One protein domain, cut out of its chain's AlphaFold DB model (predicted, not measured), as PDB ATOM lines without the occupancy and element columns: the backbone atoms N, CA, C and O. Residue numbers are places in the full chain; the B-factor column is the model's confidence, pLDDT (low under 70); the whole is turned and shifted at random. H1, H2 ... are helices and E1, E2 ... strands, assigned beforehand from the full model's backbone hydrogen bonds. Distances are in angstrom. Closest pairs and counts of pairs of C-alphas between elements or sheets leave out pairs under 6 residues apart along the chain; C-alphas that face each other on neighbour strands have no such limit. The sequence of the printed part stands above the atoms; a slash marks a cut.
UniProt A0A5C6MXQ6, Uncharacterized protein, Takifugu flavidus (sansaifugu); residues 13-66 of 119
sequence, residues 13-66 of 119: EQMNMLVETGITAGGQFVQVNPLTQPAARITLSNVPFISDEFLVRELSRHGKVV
ATOM      1  N   GLU A  13      39.864  19.649  49.372       80.00
ATOM      2  CA  GLU A  13      41.216  20.073  48.999       80.00
ATOM      3  C   GLU A  13      42.282  19.239  49.721       80.00
ATOM      4  O   GLU A  13      43.269  18.825  49.115       80.00
ATOM      5  N   GLN A  14      42.056  18.939  51.003       80.69
ATOM      6  CA  GLN A  14      42.950  18.096  51.801       80.69
ATOM      7  C   GLN A  14      42.944  16.652  51.303       80.69
ATOM      8  O   GLN A  14      43.989  16.010  51.276       80.69
ATOM      9  N   MET A  15      41.779  16.156  50.885       81.56
ATOM     10  CA  MET A  15      41.637  14.832  50.288       81.56
ATOM     11  C   MET A  15      42.391  14.732  48.960       81.56
ATOM     12  O   MET A  15      43.145  13.781  48.786       81.56
ATOM     13  N   ASN A  16      42.260  15.710  48.059       78.88
ATOM     14  CA  ASN A  16      43.005  15.707  46.795       78.88
ATOM     15  C   ASN A  16      44.519  15.719  47.031       78.88
ATOM     16  O   ASN A  16      45.231  14.906  46.448       78.88
ATOM     17  N   MET A  17      44.994  16.560  47.955       81.31
ATOM     18  CA  MET A  17      46.403  16.574  48.348       81.31
ATOM     19  C   MET A  17      46.847  15.211  48.892       81.31
ATOM     20  O   MET A  17      47.890  14.716  48.489       81.31
ATOM     21  N   LEU A  18      46.042  14.564  49.743       83.69
ATOM     22  CA  LEU A  18      46.363  13.253  50.316       83.69
ATOM     23  C   LEU A  18      46.399  12.131  49.265       83.69
ATOM     24  O   LEU A  18      47.167  11.181  49.400       83.69
ATOM     25  N   VAL A  19      45.563  12.219  48.232       80.38
ATOM     26  CA  VAL A  19      45.561  11.265  47.112       80.38
ATOM     27  C   VAL A  19      46.815  11.436  46.253       80.38
ATOM     28  O   VAL A  19      47.390  10.441  45.819       80.38
ATOM     29  N   GLU A  20      47.266  12.672  46.042       79.00
ATOM     30  CA  GLU A  20      48.482  12.974  45.278       79.00
ATOM     31  C   GLU A  20      49.757  12.629  46.053       79.00
ATOM     32  O   GLU A  20      50.674  12.021  45.502       79.00
ATOM     33  N   THR A  21      49.823  12.997  47.335       82.56
ATOM     34  CA  THR A  21      51.016  12.790  48.161       82.56
ATOM     35  C   THR A  21      51.065  11.429  48.827       82.56
ATOM     36  O   THR A  21      52.148  11.043  49.229       82.56
ATOM     37  N   GLY A  22      49.947  10.715  48.990       81.56
ATOM     38  CA  GLY A  22      49.859   9.488  49.792       81.56
ATOM     39  C   GLY A  22      50.026   9.717  51.303       81.56
ATOM     40  O   GLY A  22      50.170  10.851  51.767       81.56
ATOM     41  N   ILE A  23      49.995   8.630  52.084       85.38
ATOM     42  CA  ILE A  23      50.251   8.649  53.537       85.38
ATOM     43  C   ILE A  23      51.448   7.771  53.888       85.38
ATOM     44  O   ILE A  23      51.611   6.679  53.351       85.38
ATOM     45  N   THR A  24      52.253   8.216  54.849       81.25
ATOM     46  CA  THR A  24      53.324   7.395  55.421       81.25
ATOM     47  C   THR A  24      52.877   6.882  56.782       81.25
ATOM     48  O   THR A  24      52.744   7.659  57.726       81.25
ATOM     49  N   ALA A  25      52.652   5.576  56.897       76.00
ATOM     50  CA  ALA A  25      52.298   4.920  58.152       76.00
ATOM     51  C   ALA A  25      53.403   3.923  58.518       76.00
ATOM     52  O   ALA A  25      53.729   3.032  57.737       76.00
ATOM     53  N   GLY A  26      54.025   4.095  59.688       78.25
ATOM     54  CA  GLY A  26      55.068   3.174  60.166       78.25
ATOM     55  C   GLY A  26      56.311   3.088  59.266       78.25
ATOM     56  O   GLY A  26      56.924   2.030  59.178       78.25
ATOM     57  N   GLY A  27      56.670   4.172  58.569       82.75
ATOM     58  CA  GLY A  27      57.817   4.203  57.653       82.75
ATOM     59  C   GLY A  27      57.554   3.609  56.263       82.75
ATOM     60  O   GLY A  27      58.453   3.623  55.429       82.75
ATOM     61  N   GLN A  28      56.336   3.130  55.988       80.69
ATOM     62  CA  GLN A  28      55.920   2.690  54.656       80.69
ATOM     63  C   GLN A  28      54.989   3.703  53.995       80.69
ATOM     64  O   GLN A  28      54.075   4.237  54.624       80.69
ATOM     65  N   PHE A  29      55.229   3.936  52.706       78.69
ATOM     66  CA  PHE A  29      54.372   4.751  51.860       78.69
ATOM     67  C   PHE A  29      53.161   3.940  51.402       78.69
ATOM     68  O   PHE A  29      53.309   2.909  50.746       78.69
ATOM     69  N   VAL A  30      51.967   4.413  51.737       82.12
ATOM     70  CA  VAL A  30      50.699   3.801  51.350       82.12
ATOM     71  C   VAL A  30      49.955   4.778  50.451       82.12
ATOM     72  O   VAL A  30      49.635   5.902  50.842       82.12
ATOM     73  N   GLN A  31      49.670   4.335  49.230       80.25
ATOM     74  CA  GLN A  31      48.870   5.103  48.287       80.25
ATOM     75  C   GLN A  31      47.405   5.098  48.735       80.25
ATOM     76  O   GLN A  31      46.816   4.038  48.957       80.25
ATOM     77  N   VAL A  32      46.817   6.286  48.867       81.06
ATOM     78  CA  VAL A  32      45.425   6.441  49.292       81.06
ATOM     79  C   VAL A  32      44.541   6.540  48.063       81.06
ATOM     80  O   VAL A  32      44.753   7.399  47.210       81.06
ATOM     81  N   ASN A  33      43.532   5.675  47.985       79.06
ATOM     82  CA  ASN A  33      42.556   5.722  46.908       79.06
ATOM     83  C   ASN A  33      41.243   6.327  47.425       79.06
ATOM     84  O   ASN A  33      40.703   5.842  48.425       79.06
ATOM     85  N   PRO A  34      40.715   7.376  46.781       76.56
ATOM     86  CA  PRO A  34      39.497   8.012  47.242       76.56
ATOM     87  C   PRO A  34      38.281   7.114  47.011       76.56
ATOM     88  O   PRO A  34      38.112   6.545  45.934       76.56
ATOM     89  N   LEU A  35      37.407   7.015  48.016       76.88
ATOM     90  CA  LEU A  35      36.197   6.183  47.940       76.88
ATOM     91  C   LEU A  35      35.149   6.742  46.967       76.88
ATOM     92  O   LEU A  35      34.348   5.996  46.412       76.88
ATOM     93  N   THR A  36      35.173   8.053  46.740       63.00
ATOM     94  CA  THR A  36      34.315   8.753  45.785       63.00
ATOM     95  C   THR A  36      35.137   9.822  45.082       63.00
ATOM     96  O   THR A  36      35.748  10.655  45.751       63.00
ATOM     97  N   GLN A  37      35.144   9.832  43.749       63.66
ATOM     98  CA  GLN A  37      35.680  10.962  42.994       63.66
ATOM     99  C   GLN A  37      34.638  12.089  43.008       63.66
ATOM    100  O   GLN A  37      33.536  11.888  42.484       63.66
ATOM    101  N   PRO A  38      34.924  13.256  43.612       57.44
ATOM    102  CA  PRO A  38      33.997  14.377  43.587       57.44
ATOM    103  C   PRO A  38      33.850  14.880  42.145       57.44
ATOM    104  O   PRO A  38      34.726  15.549  41.599       57.44
ATOM    105  N   ALA A  39      32.730  14.547  41.504       62.44
ATOM    106  CA  ALA A  39      32.392  15.044  40.179       62.44
ATOM    107  C   ALA A  39      31.861  16.482  40.292       62.44
ATOM    108  O   ALA A  39      30.680  16.709  40.553       62.44
ATOM    109  N   ALA A  40      32.737  17.470  40.106       66.50
ATOM    110  CA  ALA A  40      32.336  18.872  40.052       66.50
ATOM    111  C   ALA A  40      31.657  19.180  38.705       66.50
ATOM    112  O   ALA A  40      32.301  19.181  37.654       66.50
ATOM    113  N   ARG A  41      30.345  19.454  38.720       69.19
ATOM    114  CA  ARG A  41      29.587  19.866  37.527       69.19
ATOM    115  C   ARG A  41      29.461  21.388  37.480       69.19
ATOM    116  O   ARG A  41      28.724  21.973  38.266       69.19
ATOM    117  N   ILE A  42      30.134  22.012  36.518       73.38
ATOM    118  CA  ILE A  42      30.089  23.461  36.285       73.38
ATOM    119  C   ILE A  42      29.149  23.737  35.108       73.38
ATOM    120  O   ILE A  42      29.296  23.137  34.044       73.38
ATOM    121  N   THR A  43      28.171  24.626  35.294       78.44
ATOM    122  CA  THR A  43      27.271  25.077  34.219       78.44
ATOM    123  C   THR A  43      27.587  26.528  33.895       78.44
ATOM    124  O   THR A  43      27.485  27.386  34.767       78.44
ATOM    125  N   LEU A  44      27.965  26.801  32.648       77.38
ATOM    126  CA  LEU A  44      28.192  28.155  32.154       77.38
ATOM    127  C   LEU A  44      26.961  28.599  31.356       77.38
ATOM    128  O   LEU A  44      26.501  27.878  30.474       77.38
ATOM    129  N   SER A  45      26.419  29.774  31.675       78.31
ATOM    130  CA  SER A  45      25.301  30.389  30.949       78.31
ATOM    131  C   SER A  45      25.669  31.822  30.575       78.31
ATOM    132  O   SER A  45      26.500  32.429  31.247       78.31
ATOM    133  N   ASN A  46      25.088  32.342  29.490       76.94
ATOM    134  CA  ASN A  46      25.391  33.680  28.964       76.94
ATOM    135  C   ASN A  46      26.864  33.888  28.550       76.94
ATOM    136  O   ASN A  46      27.430  34.968  28.707       76.94
ATOM    137  N   VAL A  47      27.503  32.839  28.036       70.94
ATOM    138  CA  VAL A  47      28.858  32.937  27.490       70.94
ATOM    139  C   VAL A  47      28.752  33.458  26.047       70.94
ATOM    140  O   VAL A  47      27.941  32.911  25.293       70.94
ATOM    141  N   PRO A  48      29.524  34.488  25.633       74.31
ATOM    142  CA  PRO A  48      29.630  34.870  24.219       74.31
ATOM    143  C   PRO A  48      30.161  33.685  23.399       74.31
ATOM    144  O   PRO A  48      30.562  32.688  23.981       74.31
ATOM    145  N   PHE A  49      30.148  33.752  22.066       74.12
ATOM    146  CA  PHE A  49      30.515  32.653  21.152       74.12
ATOM    147  C   PHE A  49      31.911  32.034  21.418       74.12
ATOM    148  O   PHE A  49      32.874  32.309  20.709       74.12
ATOM    149  N   ILE A  50      32.023  31.182  22.437       79.12
ATOM    150  CA  ILE A  50      33.221  30.432  22.800       79.12
ATOM    151  C   ILE A  50      33.039  29.011  22.280       79.12
ATOM    152  O   ILE A  50      31.983  28.396  22.447       79.12
ATOM    153  N   SER A  51      34.077  28.503  21.627       80.25
ATOM    154  CA  SER A  51      34.085  27.158  21.077       80.25
ATOM    155  C   SER A  51      34.421  26.127  22.164       80.25
ATOM    156  O   SER A  51      35.154  26.416  23.118       80.25
ATOM    157  N   ASP A  52      33.875  24.916  22.043       79.75
ATOM    158  CA  ASP A  52      34.083  23.873  23.055       79.75
ATOM    159  C   ASP A  52      35.565  23.492  23.145       79.75
ATOM    160  O   ASP A  52      36.064  23.185  24.222       79.75
ATOM    161  N   GLU A  53      36.295  23.578  22.034       81.31
ATOM    162  CA  GLU A  53      37.723  23.280  21.942       81.31
ATOM    163  C   GLU A  53      38.554  24.253  22.780       81.31
ATOM    164  O   GLU A  53      39.521  23.841  23.423       81.31
ATOM    165  N   PHE A  54      38.166  25.533  22.818       82.31
ATOM    166  CA  PHE A  54      38.817  26.527  23.671       82.31
ATOM    167  C   PHE A  54      38.592  26.209  25.151       82.31
ATOM    168  O   PHE A  54      39.544  26.190  25.931       82.31
ATOM    169  N   LEU A  55      37.352  25.878  25.528       79.88
ATOM    170  CA  LEU A  55      37.022  25.486  26.900       79.88
ATOM    171  C   LEU A  55      37.761  24.212  27.310       79.88
ATOM    172  O   LEU A  55      38.342  24.167  28.389       79.88
ATOM    173  N   VAL A  56      37.796  23.193  26.449       78.88
ATOM    174  CA  VAL A  56      38.540  21.956  26.710       78.88
ATOM    175  C   VAL A  56      40.024  22.251  26.872       78.88
ATOM    176  O   VAL A  56      40.630  21.732  27.804       78.88
ATOM    177  N   ARG A  57      40.619  23.088  26.018       82.75
ATOM    178  CA  ARG A  57      42.048  23.415  26.084       82.75
ATOM    179  C   ARG A  57      42.403  24.150  27.372       82.75
ATOM    180  O   ARG A  57      43.379  23.780  28.021       82.75
ATOM    181  N   GLU A  58      41.601  25.133  27.767       83.19
ATOM    182  CA  GLU A  58      41.853  25.902  28.987       83.19
ATOM    183  C   GLU A  58      41.592  25.061  30.247       83.19
ATOM    184  O   GLU A  58      42.399  25.049  31.175       83.19
ATOM    185  N   LEU A  59      40.525  24.257  30.266       80.50
ATOM    186  CA  LEU A  59      40.258  23.331  31.371       80.50
ATOM    187  C   LEU A  59      41.322  22.231  31.471       80.50
ATOM    188  O   LEU A  59      41.694  21.843  32.578       80.50
ATOM    189  N   SER A  60      41.839  21.761  30.333       79.31
ATOM    190  CA  SER A  60      42.951  20.802  30.279       79.31
ATOM    191  C   SER A  60      44.238  21.412  30.816       79.31
ATOM    192  O   SER A  60      44.946  20.752  31.570       79.31
ATOM    193  N   ARG A  61      44.522  22.684  30.501       82.50
ATOM    194  CA  ARG A  61      45.672  23.419  31.051       82.50
ATOM    195  C   ARG A  61      45.636  23.479  32.578       82.50
ATOM    196  O   ARG A  61      46.679  23.403  33.216       82.50
ATOM    197  N   HIS A  62      44.443  23.592  33.152       79.06
ATOM    198  CA  HIS A  62      44.234  23.587  34.598       79.06
ATOM    199  C   HIS A  62      44.028  22.186  35.200       79.06
ATOM    200  O   HIS A  62      43.752  22.089  36.393       79.06
ATOM    201  N   GLY A  63      44.135  21.111  34.408       69.88
ATOM    202  CA  GLY A  63      43.997  19.729  34.882       69.88
ATOM    203  C   GLY A  63      42.579  19.332  35.318       69.88
ATOM    204  O   GLY A  63      42.421  18.380  36.072       69.88
ATOM    205  N   LYS A  64      41.534  20.047  34.873       71.62
ATOM    206  CA  LYS A  64      40.145  19.892  35.365       71.62
ATOM    207  C   LYS A  64      39.211  19.077  34.455       71.62
ATOM    208  O   LYS A  64      37.992  19.180  34.586       71.62
ATOM    209  N   VAL A  65      39.726  18.287  33.512       63.38
ATOM    210  CA  VAL A  65      38.878  17.571  32.536       63.38
ATOM    211  C   VAL A  65      38.499  16.179  33.033       63.38
ATOM    212  O   VAL A  65      39.359  15.315  33.147       63.38
ATOM    213  N   VAL A  66      37.199  15.942  33.268       59.47
ATOM    214  CA  VAL A  66      36.691  14.603  33.650       59.47
ATOM    215  C   VAL A  66      35.414  14.175  32.899       59.47
ATOM    216  O   VAL A  66      34.873  13.109  33.162       59.47
TER     217      VAL A  66
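What this domain is: This is residues 13 to 66 of the 119 residues of an uncharacterized protein of Takifugu flavidus (sansaifugu) (UniProt A0A5C6MXQ6). The model is an open hook: at one end H1 and the small E1-E2 hairpin make a head, and from there a long strap of chain, residues 31 to 51, runs to the far end and turns, so that H2 comes back partway toward the head. Head and H2 are apart, and residues 42 to 54 and 58 to 63 stand free. The printed part has 54 residues with two named helices and two named strands, in the order H1, E1, E2, H2, the strands making one antiparallel sheet of order E1 - E2. The class is mixed, helices and strands, with 25 residues, under half of those printed, in named elements. The whole is extended, a rod with a radius of gyration of the C-alphas of 16.7 A and spans of 55 by 18 by 14 A.

How they stand to each other: Begin with helix H1, residues 13 to 21; one residue, Gly 22, makes a tight link from it to strand E1, residues 23 to 25. A tight link of two residues leads on to strand E2, residues 28 to 30, and E1 and E2 form a hairpin. They are antiparallel, with 140 degrees between their directions. Look at C-alphas 24 and 29, which face each other at 4.6 A. Then look at N 30 and O 23, 2.8 A apart, and N 23 and O 30, 3.0 A apart, both within hydrogen-bond range. H1 and E2 are apart. After E2 a long link of 21 residues leads to helix H2, residues 52 to 61, which is apart from both H1 and E1. In H1 and H2 every O i to N i+4 pair is within hydrogen-bond range.

Where its parts are: Find C-alpha 13 at (41.216, 20.073, 48.999); from there H1 runs 12.2 A to C-alpha 21 at (51.016, 12.790, 48.161). E1, from Ile 23 to Ala 25, and E2, from Gln 28 to Val 30, each measure 6.3 A from first to last C-alpha. Past the long link, find C-alpha 52 at (34.083, 23.873, 23.055), where H2 begins; it runs 14.1 A to C-alpha 61 at (45.672, 23.419, 31.051).

The domain as a whole: The two C-alphas farthest apart are those of Gly 26 and Phe 49, at 54.7 A, while those of Glu 13 and Val 66 are 16.9 A apart. Without the stretches that stand free, the remaining 35 residues span 43 by 20 by 13 A. The printed part has no cut, and its one long link is E2 to H2. Mean pLDDT of the printed part is 76.8; look for values under 70 at residues 36 to 41, residue 63 and residues 65 to 66.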